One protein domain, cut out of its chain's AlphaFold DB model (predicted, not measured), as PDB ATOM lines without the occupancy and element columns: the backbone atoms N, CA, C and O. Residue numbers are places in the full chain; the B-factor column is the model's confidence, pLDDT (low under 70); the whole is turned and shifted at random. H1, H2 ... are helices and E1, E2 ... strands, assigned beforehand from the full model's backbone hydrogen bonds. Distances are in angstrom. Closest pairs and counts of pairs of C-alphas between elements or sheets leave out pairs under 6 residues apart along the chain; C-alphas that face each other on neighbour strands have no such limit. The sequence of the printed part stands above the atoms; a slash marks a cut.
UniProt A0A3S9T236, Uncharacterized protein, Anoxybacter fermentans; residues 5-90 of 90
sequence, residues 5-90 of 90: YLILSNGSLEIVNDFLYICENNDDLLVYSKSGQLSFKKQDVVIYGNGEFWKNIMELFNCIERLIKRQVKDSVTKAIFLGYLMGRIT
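What this domain is: This is residues 5 to 90 of the 90 residues of an uncharacterized protein of Anoxybacter fermentans (UniProt A0A3S9T236). A small head of two three-stranded sheets, loosely face to face, sits at one end of a single long helix, H1, which sticks out of it like a handle with residues 58 to 89. One sheet is the meander E3, E4, E5, each strand the antiparallel neighbour of the one before; the other has the order E2, E1, E6, also all antiparallel, and H1 leaves directly from the end of E6. The printed part has 86 residues, with six named strands followed by one named helix, and its class is mixed, helices and strands. The whole is extended, a rod with spans of 75 by 24 by 18 A and a radius of gyration of the C-alphas of 22.7 A, and the free helix makes its length.

Where its parts are: E3 is residues 19 to 25, 17.6 A long from first to last C-alpha, E4 is residues 28 to 33, 16.0 A, and E5 is residues 36 to 41, 17.0 A. E1 is residues 5 to 8, 9.9 A, with C-alpha 5 at (45.086, -39.631, 56.764). E2 is residues 13 to 16, 10.0 A, and E6 is residues 45 to 50, 14.3 A. H1 is residues 51 to 89, 57.5 A, from C-alpha 51 at (50.269, -35.463, 53.873) to C-alpha 89 at (14.003, -0.075, 26.760).

How they stand to each other: E4 is the inner strand between the edge strands E3 and E5. E3 and E4 form a hairpin, with N 23 and O 30 2.9 A apart, within hydrogen-bond range. E4 and E5 form another hairpin, with N 31 and O 38 at 2.8 A. The closest C-alphas of E2 and E4 are those of Val 16 and Ser 33, 7.0 A apart. E4 and E6 are only just apart, their closest C-alphas 8.3 A from each other. E2 and E3 meet only through their link, as do E5 and E6. In the second sheet E1 is the inner strand. E1 and E2 form a hairpin, at 144 degrees between directions, with N 14 and O 6 at 2.8 A. E1 and E6 are antiparallel at 174 degrees, with N 7 and O 47 at 2.8 A. H1 is on this sheet but only grazes it, with its residues 51 to 57; the closest C-alphas of E1 and H1 are those of Tyr 5 and Gly 51, 7.3 A apart. H1 is apart from E3, E4 and E5. In H1 every O i to N i+4 pair is within hydrogen-bond range.

The domain as a whole: The two C-alphas farthest apart are those of Gly 36 and Thr 90, at 75.2 A. Residues 58 to 90 stand free, and the body without them spans 27 by 24 by 16 A. The printed part has no cut, and its six links are tight. The mean pLDDT of the printed part is 85.0; residues 87 to 90 are under 70.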
ATOM      1  N   TYR A   5      46.419 -40.102  56.419       89.75
ATOM      2  CA  TYR A   5      45.086 -39.631  56.764       89.75
ATOM      3  C   TYR A   5      44.051 -40.412  55.972       89.75
ATOM      4  O   TYR A   5      44.239 -40.643  54.773       89.75
ATOM      5  N   LEU A   6      42.968 -40.786  56.646       90.38
ATOM      6  CA  LEU A   6      41.825 -41.480  56.073       90.38
ATOM      7  C   LEU A   6      40.548 -40.696  56.386       90.38
ATOM      8  O   LEU A   6      40.287 -40.374  57.543       90.38
ATOM      9  N   ILE A   7      39.742 -40.412  55.366       91.12
ATOM     10  CA  ILE A   7      38.368 -39.935  55.527       91.12
ATOM     11  C   ILE A   7      37.436 -41.125  55.401       91.12
ATOM     12  O   ILE A   7      37.447 -41.825  54.383       91.12
ATOM     13  N   LEU A   8      36.612 -41.314  56.424       90.38
ATOM     14  CA  LEU A   8      35.600 -42.350  56.455       90.38
ATOM     15  C   LEU A   8      34.250 -41.845  55.920       90.38
ATOM     16  O   LEU A   8      33.974 -40.645  55.890       90.38
ATOM     17  N   SER A   9      33.389 -42.766  55.494       89.88
ATOM     18  CA  SER A   9      32.070 -42.497  54.904       89.88
ATOM     19  C   SER A   9      31.097 -41.827  55.879       89.88
ATOM     20  O   SER A   9      30.184 -41.116  55.466       89.88
ATOM     21  N   ASN A  10      31.331 -41.991  57.181       88.94
ATOM     22  CA  ASN A  10      30.640 -41.284  58.261       88.94
ATOM     23  C   ASN A  10      31.116 -39.820  58.440       88.94
ATOM     24  O   ASN A  10      30.595 -39.114  59.302       88.94
ATOM     25  N   GLY A  11      32.110 -39.371  57.666       83.25
ATOM     26  CA  GLY A  11      32.695 -38.034  57.738       83.25
ATOM     27  C   GLY A  11      33.818 -37.864  58.768       83.25
ATOM     28  O   GLY A  11      34.304 -36.744  58.927       83.25
ATOM     29  N   SER A  12      34.249 -38.918  59.469       87.56
ATOM     30  CA  SER A  12      35.366 -38.820  60.417       87.56
ATOM     31  C   SER A  12      36.722 -38.843  59.710       87.56
ATOM     32  O   SER A  12      36.921 -39.588  58.748       87.56
ATOM     33  N   LEU A  13      37.666 -38.049  60.223       87.56
ATOM     34  CA  LEU A  13      39.064 -38.037  59.798       87.56
ATOM     35  C   LEU A  13      39.905 -38.838  60.795       87.56
ATOM     36  O   LEU A  13      40.027 -38.447  61.954       87.56
ATOM     37  N   GLU A  14      40.519 -39.913  60.321       89.06
ATOM     38  CA  GLU A  14      41.461 -40.731  61.080       89.06
ATOM     39  C   GLU A  14      42.897 -40.394  60.675       89.06
ATOM     40  O   GLU A  14      43.221 -40.312  59.486       89.06
ATOM     41  N   ILE A  15      43.762 -40.189  61.671       90.81
ATOM     42  CA  ILE A  15      45.170 -39.826  61.471       90.81
ATOM     43  C   ILE A  15      46.047 -40.934  62.033       90.81
ATOM     44  O   ILE A  15      46.127 -41.146  63.241       90.81
ATOM     45  N   VAL A  16      46.762 -41.607  61.140       89.25
ATOM     46  CA  VAL A  16      47.719 -42.650  61.481       89.25
ATOM     47  C   VAL A  16      49.116 -42.044  61.510       89.25
ATOM     48  O   VAL A  16      49.713 -41.734  60.475       89.25
ATOM     49  N   ASN A  17      49.630 -41.860  62.722       88.69
ATOM     50  CA  ASN A  17      51.009 -41.446  62.949       88.69
ATOM     51  C   ASN A  17      51.960 -42.624  62.698       88.69
ATOM     52  O   ASN A  17      51.580 -43.784  62.842       88.69
ATOM     53  N   ASP A  18      53.204 -42.320  62.325       89.12
ATOM     54  CA  ASP A  18      54.235 -43.331  62.060       89.12
ATOM     55  C   ASP A  18      53.820 -44.403  61.038       89.12
ATOM     56  O   ASP A  18      54.105 -45.593  61.202       89.12
ATOM     57  N   PHE A  19      53.152 -43.968  59.967       90.75
ATOM     58  CA  PHE A  19      52.746 -44.834  58.867       90.75
ATOM     59  C   PHE A  19      53.949 -45.531  58.219       90.75
ATOM     60  O   PHE A  19      54.977 -44.903  57.939       90.75
ATOM     61  N   LEU A  20      53.790 -46.831  57.962       90.38
ATOM     62  CA  LEU A  20      54.772 -47.666  57.279       90.38
ATOM     63  C   LEU A  20      54.291 -48.021  55.872       90.38
ATOM     64  O   LEU A  20      54.927 -47.638  54.893       90.38
ATOM     65  N   TYR A  21      53.182 -48.751  55.772       88.75
ATOM     66  CA  TYR A  21      52.606 -49.178  54.500       88.75
ATOM     67  C   TYR A  21      51.130 -49.543  54.658       88.75
ATOM     68  O   TYR A  21      50.609 -49.683  55.768       88.75
ATOM     69  N   ILE A  22      50.463 -49.705  53.516       89.56
ATOM     70  CA  ILE A  22      49.071 -50.122  53.435       89.56
ATOM     71  C   ILE A  22      48.973 -51.408  52.619       89.56
ATOM     72  O   ILE A  22      49.676 -51.567  51.620       89.56
ATOM     73  N   CYS A  23      48.112 -52.319  53.051       91.19
ATOM     74  CA  CYS A  23      47.765 -53.517  52.303       91.19
ATOM     75  C   CYS A  23      46.257 -53.581  52.126       91.19
ATOM     76  O   CYS A  23      45.494 -53.426  53.075       91.19
ATOM     77  N   GLU A  24      45.834 -53.868  50.907       89.00
ATOM     78  CA  GLU A  24      44.445 -54.158  50.605       89.00
ATOM     79  C   GLU A  24      44.214 -55.666  50.676       89.00
ATOM     80  O   GLU A  24      44.892 -56.428  49.987       89.00
ATOM     81  N   ASN A  25      43.260 -56.100  51.497       89.44
ATOM     82  CA  ASN A  25      42.892 -57.503  51.637       89.44
ATOM     83  C   ASN A  25      41.388 -57.673  51.429       89.44
ATOM     84  O   ASN A  25      40.615 -57.350  52.323       89.44
ATOM     85  N   ASN A  26      40.982 -58.195  50.269       88.25
ATOM     86  CA  ASN A  26      39.580 -58.366  49.877       88.25
ATOM     87  C   ASN A  26      38.748 -57.097  50.154       88.25
ATOM     88  O   ASN A  26      38.908 -56.108  49.430       88.25
ATOM     89  N   ASP A  27      37.940 -57.122  51.216       92.50
ATOM     90  CA  ASP A  27      37.027 -56.057  51.644       92.50
ATOM     91  C   ASP A  27      37.633 -55.077  52.659       92.50
ATOM     92  O   ASP A  27      37.027 -54.046  52.956       92.50
ATOM     93  N   ASP A  28      38.839 -55.353  53.154       92.38
ATOM     94  CA  ASP A  28      39.512 -54.578  54.188       92.38
ATOM     95  C   ASP A  28      40.759 -53.853  53.660       92.38
ATOM     96  O   ASP A  28      41.470 -54.285  52.746       92.38
ATOM     97  N   LEU A  29      41.031 -52.718  54.285       90.81
ATOM     98  CA  LEU A  29      42.204 -51.878  54.138       90.81
ATOM     99  C   LEU A  29      42.993 -51.959  55.450       90.81
ATOM    100  O   LEU A  29      42.532 -51.512  56.503       90.81
ATOM    101  N   LEU A  30      44.179 -52.556  55.393       92.56
ATOM    102  CA  LEU A  30      45.064 -52.736  56.538       92.56
ATOM    103  C   LEU A  30      46.153 -51.670  56.517       92.56
ATOM    104  O   LEU A  30      46.978 -51.631  55.603       92.56
ATOM    105  N   VAL A  31      46.170 -50.822  57.540       91.44
ATOM    106  CA  VAL A  31      47.157 -49.755  57.704       91.44
ATOM    107  C   VAL A  31      48.158 -50.174  58.771       91.44
ATOM    108  O   VAL A  31      47.797 -50.354  59.935       91.44
ATOM    109  N   TYR A  32      49.423 -50.309  58.380       91.31
ATOM    110  CA  TYR A  32      50.506 -50.648  59.294       91.31
ATOM    111  C   TYR A  32      51.252 -49.391  59.720       91.31
ATOM    112  O   TYR A  32      51.728 -48.602  58.900       91.31
ATOM    113  N   SER A  33      51.377 -49.235  61.029       91.25
ATOM    114  CA  SER A  33      52.099 -48.157  61.693       91.25
ATOM    115  C   SER A  33      53.080 -48.740  62.703       91.25
ATOM    116  O   SER A  33      53.006 -49.920  63.054       91.25
ATOM    117  N   LYS A  34      53.996 -47.921  63.218       90.25
ATOM    118  CA  LYS A  34      54.883 -48.367  64.306       90.25
ATOM    119  C   LYS A  34      54.143 -48.762  65.582       90.25
ATOM    120  O   LYS A  34      54.653 -49.589  66.332       90.25
ATOM    121  N   SER A  35      52.987 -48.160  65.847       86.56
ATOM    122  CA  SER A  35      52.171 -48.452  67.027       86.56
ATOM    123  C   SER A  35      51.310 -49.708  66.862       86.56
ATOM    124  O   SER A  35      50.778 -50.202  67.853       86.56
ATOM    125  N   GLY A  36      51.193 -50.245  65.644       89.44
ATOM    126  CA  GLY A  36      50.450 -51.468  65.364       89.44
ATOM    127  C   GLY A  36      49.728 -51.445  64.020       89.44
ATOM    128  O   GLY A  36      50.053 -50.673  63.114       89.44
ATOM    129  N   GLN A  37      48.729 -52.315  63.905       90.62
ATOM    130  CA  GLN A  37      47.903 -52.483  62.716       90.62
ATOM    131  C   GLN A  37      46.496 -51.947  62.974       90.62
ATOM    132  O   GLN A  37      45.866 -52.294  63.972       90.62
ATOM    133  N   LEU A  38      45.992 -51.149  62.038       89.88
ATOM    134  CA  LEU A  38      44.603 -50.711  61.983       89.88
ATOM    135  C   LEU A  38      43.920 -51.378  60.787       89.88
ATOM    136  O   LEU A  38      44.542 -51.586  59.745       89.88
ATOM    137  N   SER A  39      42.648 -51.726  60.943       91.06
ATOM    138  CA  SER A  39      41.830 -52.334  59.896       91.06
ATOM    139  C   SER A  39      40.591 -51.479  59.677       91.06
ATOM    140  O   SER A  39      39.890 -51.141  60.630       91.06
ATOM    141  N   PHE A  40      40.349 -51.130  58.420       90.25
ATOM    142  CA  PHE A  40      39.175 -50.389  57.978       90.25
ATOM    143  C   PHE A  40      38.494 -51.165  56.862       90.25
ATOM    144  O   PHE A  40      39.176 -51.728  56.012       90.25
ATOM    145  N   LYS A  41      37.163 -51.154  56.797       91.38
ATOM    146  CA  LYS A  41      36.471 -51.696  55.625       91.38
ATOM    147  C   LYS A  41      36.652 -50.746  54.451       91.38
ATOM    148  O   LYS A  41      36.446 -49.544  54.598       91.38
ATOM    149  N   LYS A  42      36.959 -51.265  53.264       88.69
ATOM    150  CA  LYS A  42      37.147 -50.450  52.050       88.69
ATOM    151  C   LYS A  42      35.930 -49.597  51.717       88.69
ATOM    152  O   LYS A  42      36.081 -48.439  51.357       88.69
ATOM    153  N   GLN A  43      34.732 -50.152  51.892       90.44
ATOM    154  CA  GLN A  43      33.466 -49.432  51.710       90.44
ATOM    155  C   GLN A  43      33.318 -48.210  52.630       90.44
ATOM    156  O   GLN A  43      32.581 -47.281  52.306       90.44
ATOM    157  N   ASP A  44      34.017 -48.205  53.765       90.56
ATOM    158  CA  ASP A  44      33.935 -47.134  54.743       90.56
ATOM    159  C   ASP A  44      35.019 -46.079  54.504       90.56
ATOM    160  O   ASP A  44      34.925 -45.013  55.092       90.56
ATOM    161  N   VAL A  45      36.017 -46.317  53.644       89.44
ATOM    162  CA  VAL A  45      37.101 -45.365  53.363       89.44
ATOM    163  C   VAL A  45      36.834 -44.636  52.047       89.44
ATOM    164  O   VAL A  45      36.823 -45.236  50.977       89.44
ATOM    165  N   VAL A  46      36.658 -43.317  52.119       87.38
ATOM    166  CA  VAL A  46      36.356 -42.469  50.954       87.38
ATOM    167  C   VAL A  46      37.635 -41.968  50.295       87.38
ATOM    168  O   VAL A  46      37.769 -41.992  49.074       87.38
ATOM    169  N   ILE A  47      38.579 -41.485  51.105       86.50
ATOM    170  CA  ILE A  47      39.859 -40.948  50.637       86.50
ATOM    171  C   ILE A  47      40.927 -41.338  51.645       86.50
ATOM    172  O   ILE A  47      40.744 -41.152  52.845       86.50
ATOM    173  N   TYR A  48      42.062 -41.825  51.161       88.88
ATOM    174  CA  TYR A  48      43.221 -42.110  51.989       88.88
ATOM    175  C   TYR A  48      44.501 -41.606  51.318       88.88
ATOM    176  O   TYR A  48      44.600 -41.579  50.092       88.88
ATOM    177  N   GLY A  49      45.495 -41.195  52.105       87.81
ATOM    178  CA  GLY A  49      46.761 -40.732  51.542       87.81
ATOM    179  C   GLY A  49      47.721 -40.119  52.552       87.81
ATOM    180  O   GLY A  49      47.384 -39.869  53.709       87.81
ATOM    181  N   ASN A  50      48.942 -39.858  52.092       89.50
ATOM    182  CA  ASN A  50      49.957 -39.163  52.878       89.50
ATOM    183  C   ASN A  50      49.701 -37.642  52.908       89.50
ATOM    184  O   ASN A  50      48.883 -37.109  52.159       89.50
ATOM    185  N   GLY A  51      50.429 -36.919  53.761       84.69
ATOM    186  CA  GLY A  51      50.269 -35.463  53.873       84.69
ATOM    187  C   GLY A  51      50.461 -34.687  52.561       84.69
ATOM    188  O   GLY A  51      49.784 -33.687  52.343       84.69
ATOM    189  N   GLU A  52      51.336 -35.148  51.665       87.06
ATOM    190  CA  GLU A  52      51.558 -34.505  50.363       87.06
ATOM    191  C   GLU A  52      50.359 -34.677  49.420       87.06
ATOM    192  O   GLU A  52      49.900 -33.709  48.818       87.06
ATOM    193  N   PHE A  53      49.784 -35.879  49.365       88.19
ATOM    194  CA  PHE A  53      48.544 -36.149  48.647       88.19
ATOM    195  C   PHE A  53      47.409 -35.253  49.152       88.19
ATOM    196  O   PHE A  53      46.724 -34.613  48.357       88.19
ATOM    197  N   TRP A  54      47.261 -35.126  50.473       85.19
ATOM    198  CA  TRP A  54      46.247 -34.257  51.072       85.19
ATOM    199  C   TRP A  54      46.460 -32.780  50.761       85.19
ATOM    200  O   TRP A  54      45.491 -32.067  50.505       85.19
ATOM    201  N   LYS A  55      47.712 -32.319  50.707       87.62
ATOM    202  CA  LYS A  55      48.024 -30.956  50.271       87.62
ATOM    203  C   LYS A  55      47.547 -30.712  48.837       87.62
ATOM    204  O   LYS A  55      46.856 -29.725  48.593       87.62
ATOM    205  N   ASN A  56      47.831 -31.639  47.924       88.25
ATOM    206  CA  ASN A  56      47.401 -31.541  46.526       88.25
ATOM    207  C   ASN A  56      45.869 -31.565  46.393       88.25
ATOM    208  O   ASN A  56      45.299 -30.784  45.631       88.25
ATOM    209  N   ILE A  57      45.190 -32.414  47.169       85.88
ATOM    210  CA  ILE A  57      43.722 -32.469  47.220       85.88
ATOM    211  C   ILE A  57      43.136 -31.135  47.703       85.88
ATOM    212  O   ILE A  57      42.206 -30.611  47.089       85.88
ATOM    213  N   MET A  58      43.694 -30.542  48.759       86.00
ATOM    214  CA  MET A  58      43.230 -29.248  49.274       86.00
ATOM    215  C   MET A  58      43.481 -28.106  48.283       86.00
ATOM    216  O   MET A  58      42.634 -27.226  48.123       86.00
ATOM    217  N   GLU A  59      44.611 -28.115  47.575       90.00
ATOM    218  CA  GLU A  59      44.878 -27.157  46.496       90.00
ATOM    219  C   GLU A  59      43.871 -27.297  45.346       90.00
ATOM    220  O   GLU A  59      43.363 -26.288  44.846       90.00
ATOM    221  N   LEU A  60      43.514 -28.529  44.976       89.31
ATOM    222  CA  LEU A  60      42.493 -28.803  43.968       89.31
ATOM    223  C   LEU A  60      41.112 -28.296  44.407       89.31
ATOM    224  O   LEU A  60      40.457 -27.592  43.635       89.31
ATOM    225  N   PHE A  61      40.694 -28.562  45.648       87.06
ATOM    226  CA  PHE A  61      39.434 -28.034  46.185       87.06
ATOM    227  C   PHE A  61      39.398 -26.505  46.180       87.06
ATOM    228  O   PHE A  61      38.418 -25.915  45.725       87.06
ATOM    229  N   ASN A  62      40.490 -25.856  46.588       86.94
ATOM    230  CA  ASN A  62      40.608 -24.399  46.529       86.94
ATOM    231  C   ASN A  62      40.506 -23.867  45.089       86.94
ATOM    232  O   ASN A  62      39.918 -22.810  44.848       86.94
ATOM    233  N   CYS A  63      41.070 -24.582  44.114       89.56
ATOM    234  CA  CYS A  63      40.965 -24.219  42.704       89.56
ATOM    235  C   CYS A  63      39.516 -24.320  42.202       89.56
ATOM    236  O   CYS A  63      39.005 -23.373  41.599       89.56
ATOM    237  N   ILE A  64      38.827 -25.421  42.518       87.00
ATOM    238  CA  ILE A  64      37.412 -25.628  42.176       87.00
ATOM    239  C   ILE A  64      36.545 -24.528  42.795       87.00
ATOM    240  O   ILE A  64      35.731 -23.921  42.099       87.00
ATOM    241  N   GLU A  65      36.758 -24.198  44.069       85.69
ATOM    242  CA  GLU A  65      36.008 -23.139  44.748       85.69
ATOM    243  C   GLU A  65      36.191 -21.778  44.052       85.69
ATOM    244  O   GLU A  65      35.224 -21.040  43.837       85.69
ATOM    245  N   ARG A  66      37.421 -21.449  43.633       88.94
ATOM    246  CA  ARG A  66      37.705 -20.223  42.868       88.94
ATOM    247  C   ARG A  66      36.987 -20.207  41.520       88.94
ATOM    248  O   ARG A  66      36.461 -19.158  41.138       88.94
ATOM    249  N   LEU A  67      36.948 -21.334  40.810       87.12
ATOM    250  CA  LEU A  67      36.245 -21.453  39.529       87.12
ATOM    251  C   LEU A  67      34.735 -21.260  39.697       87.12
ATOM    252  O   LEU A  67      34.148 -20.460  38.970       87.12
ATOM    253  N   ILE A  68      34.129 -21.905  40.698       82.62
ATOM    254  CA  ILE A  68      32.702 -21.750  41.011       82.62
ATOM    255  C   ILE A  68      32.392 -20.287  41.346       82.62
ATOM    256  O   ILE A  68      31.490 -19.695  40.753       82.62
ATOM    257  N   LYS A  69      33.177 -19.659  42.233       84.88
ATOM    258  CA  LYS A  69      33.002 -18.239  42.590       84.88
ATOM    259  C   LYS A  69      33.079 -17.326  41.366       84.88
ATOM    260  O   LYS A  69      32.279 -16.397  41.242       84.88
ATOM    261  N   ARG A  70      34.009 -17.591  40.445       85.88
ATOM    262  CA  ARG A  70      34.140 -16.831  39.196       85.88
ATOM    263  C   ARG A  70      32.923 -17.016  38.289       85.88
ATOM    264  O   ARG A  70      32.373 -16.024  37.823       85.88
ATOM    265  N   GLN A  71      32.463 -18.248  38.097       83.75
ATOM    266  CA  GLN A  71      31.297 -18.543  37.262       83.75
ATOM    267  C   GLN A  71      30.016 -17.898  37.810       83.75
ATOM    268  O   GLN A  71      29.225 -17.335  37.047       83.75
ATOM    269  N   VAL A  72      29.825 -17.926  39.133       79.88
ATOM    270  CA  VAL A  72      28.705 -17.246  39.798       79.88
ATOM    271  C   VAL A  72      28.790 -15.737  39.562       79.88
ATOM    272  O   VAL A  72      27.805 -15.127  39.148       79.88
ATOM    273  N   LYS A  73      29.973 -15.134  39.732       81.94
ATOM    274  CA  LYS A  73      30.186 -13.700  39.491       81.94
ATOM    275  C   LYS A  73      29.887 -13.297  38.042       81.94
ATOM    276  O   LYS A  73      29.213 -12.289  37.819       81.94
ATOM    277  N   ASP A  74      30.341 -14.080  37.068       80.75
ATOM    278  CA  ASP A  74      30.093 -13.812  35.646       80.75
ATOM    279  C   ASP A  74      28.596 -13.902  35.315       80.75
ATOM    280  O   ASP A  74      28.061 -13.063  34.589       80.75
ATOM    281  N   SER A  75      27.897 -14.879  35.899       75.00
ATOM    282  CA  SER A  75      26.448 -15.060  35.739       75.00
ATOM    283  C   SER A  75      25.656 -13.886  36.323       75.00
ATOM    284  O   SER A  75      24.784 -13.335  35.652       75.00
ATOM    285  N   VAL A  76      26.006 -13.441  37.535       72.81
ATOM    286  CA  VAL A  76      25.384 -12.274  38.184       72.81
ATOM    287  C   VAL A  76      25.630 -11.001  37.374       72.81
ATOM    288  O   VAL A  76      24.708 -10.223  37.151       72.81
ATOM    289  N   THR A  77      26.848 -10.806  36.864       74.00
ATOM    290  CA  THR A  77      27.194  -9.624  36.059       74.00
ATOM    291  C   THR A  77      26.382  -9.571  34.762       74.00
ATOM    292  O   THR A  77      25.852  -8.517  34.406       74.00
ATOM    293  N   LYS A  78      26.210 -10.714  34.079       79.12
ATOM    294  CA  LYS A  78      25.349 -10.822  32.890       79.12
ATOM    295  C   LYS A  78      23.883 -10.525  33.212       79.12
ATOM    296  O   LYS A  78      23.237  -9.810  32.451       79.12
ATOM    297  N   ALA A  79      23.371 -11.031  34.334       72.25
ATOM    298  CA  ALA A  79      21.999 -10.773  34.770       72.25
ATOM    299  C   ALA A  79      21.758  -9.283  35.070       72.25
ATOM    300  O   ALA A  79      20.758  -8.726  34.624       72.25
ATOM    301  N   ILE A  80      22.700  -8.616  35.748       71.19
ATOM    302  CA  ILE A  80      22.640  -7.170  36.012       71.19
ATOM    303  C   ILE A  80      22.657  -6.379  34.699       71.19
ATOM    304  O   ILE A  80      21.854  -5.465  34.523       71.19
ATOM    305  N   PHE A  81      23.533  -6.740  33.757       76.31
ATOM    306  CA  PHE A  81      23.620  -6.073  32.457       76.31
ATOM    307  C   PHE A  81      22.331  -6.220  31.635       76.31
ATOM    308  O   PHE A  81      21.841  -5.238  31.077       76.31
ATOM    309  N   LEU A  82      21.742  -7.420  31.603       74.69
ATOM    310  CA  LEU A  82      20.453  -7.667  30.951       74.69
ATOM    311  C   LEU A  82      19.313  -6.894  31.626       74.69
ATOM    312  O   LEU A  82      18.514  -6.275  30.931       74.69
ATOM    313  N   GLY A  83      19.264  -6.878  32.962       72.62
ATOM    314  CA  GLY A  83      18.287  -6.088  33.715       72.62
ATOM    315  C   GLY A  83      18.405  -4.587  33.440       72.62
ATOM    316  O   GLY A  83      17.397  -3.915  33.243       72.62
ATOM    317  N   TYR A  84      19.632  -4.068  33.339       77.62
ATOM    318  CA  TYR A  84      19.894  -2.674  32.981       77.62
ATOM    319  C   TYR A  84      19.448  -2.328  31.553       77.62
ATOM    320  O   TYR A  84      18.838  -1.284  31.336       77.62
ATOM    321  N   LEU A  85      19.733  -3.201  30.579       72.88
ATOM    322  CA  LEU A  85      19.283  -3.037  29.193       72.88
ATOM    323  C   LEU A  85      17.757  -3.046  29.096       72.88
ATOM    324  O   LEU A  85      17.185  -2.147  28.492       72.88
ATOM    325  N   MET A  86      17.105  -4.020  29.731       75.69
ATOM    326  CA  MET A  86      15.644  -4.138  29.732       75.69
ATOM    327  C   MET A  86      14.974  -2.932  30.407       75.69
ATOM    328  O   MET A  86      14.001  -2.413  29.876       75.69
ATOM    329  N   GLY A  87      15.531  -2.426  31.512       68.81
ATOM    330  CA  GLY A  87      15.026  -1.232  32.202       68.81
ATOM    331  C   GLY A  87      15.289   0.100  31.486       68.81
ATOM    332  O   GLY A  87      14.761   1.122  31.907       68.81
ATOM    333  N   ARG A  88      16.105   0.115  30.423       56.47
ATOM    334  CA  ARG A  88      16.308   1.281  29.544       56.47
ATOM    335  C   ARG A  88      15.476   1.245  28.260       56.47
ATOM    336  O   ARG A  88      15.479   2.230  27.529       56.47
ATOM    337  N   ILE A  89      14.840   0.114  27.957       52.41
ATOM    338  CA  ILE A  89      14.003  -0.075  26.760       52.41
ATOM    339  C   ILE A  89      12.525   0.275  27.048       52.41
ATOM    340  O   ILE A  89      11.754   0.472  26.111       52.41
ATOM    341  N   THR A  90      12.143   0.400  28.322       45.72
ATOM    342  CA  THR A  90      10.886   1.015  28.794       45.72
ATOM    343  C   THR A  90      11.048   2.504  29.043       45.72
ATOM    344  O   THR A  90      10.135   3.260  28.653       45.72
TER     345      THR A  90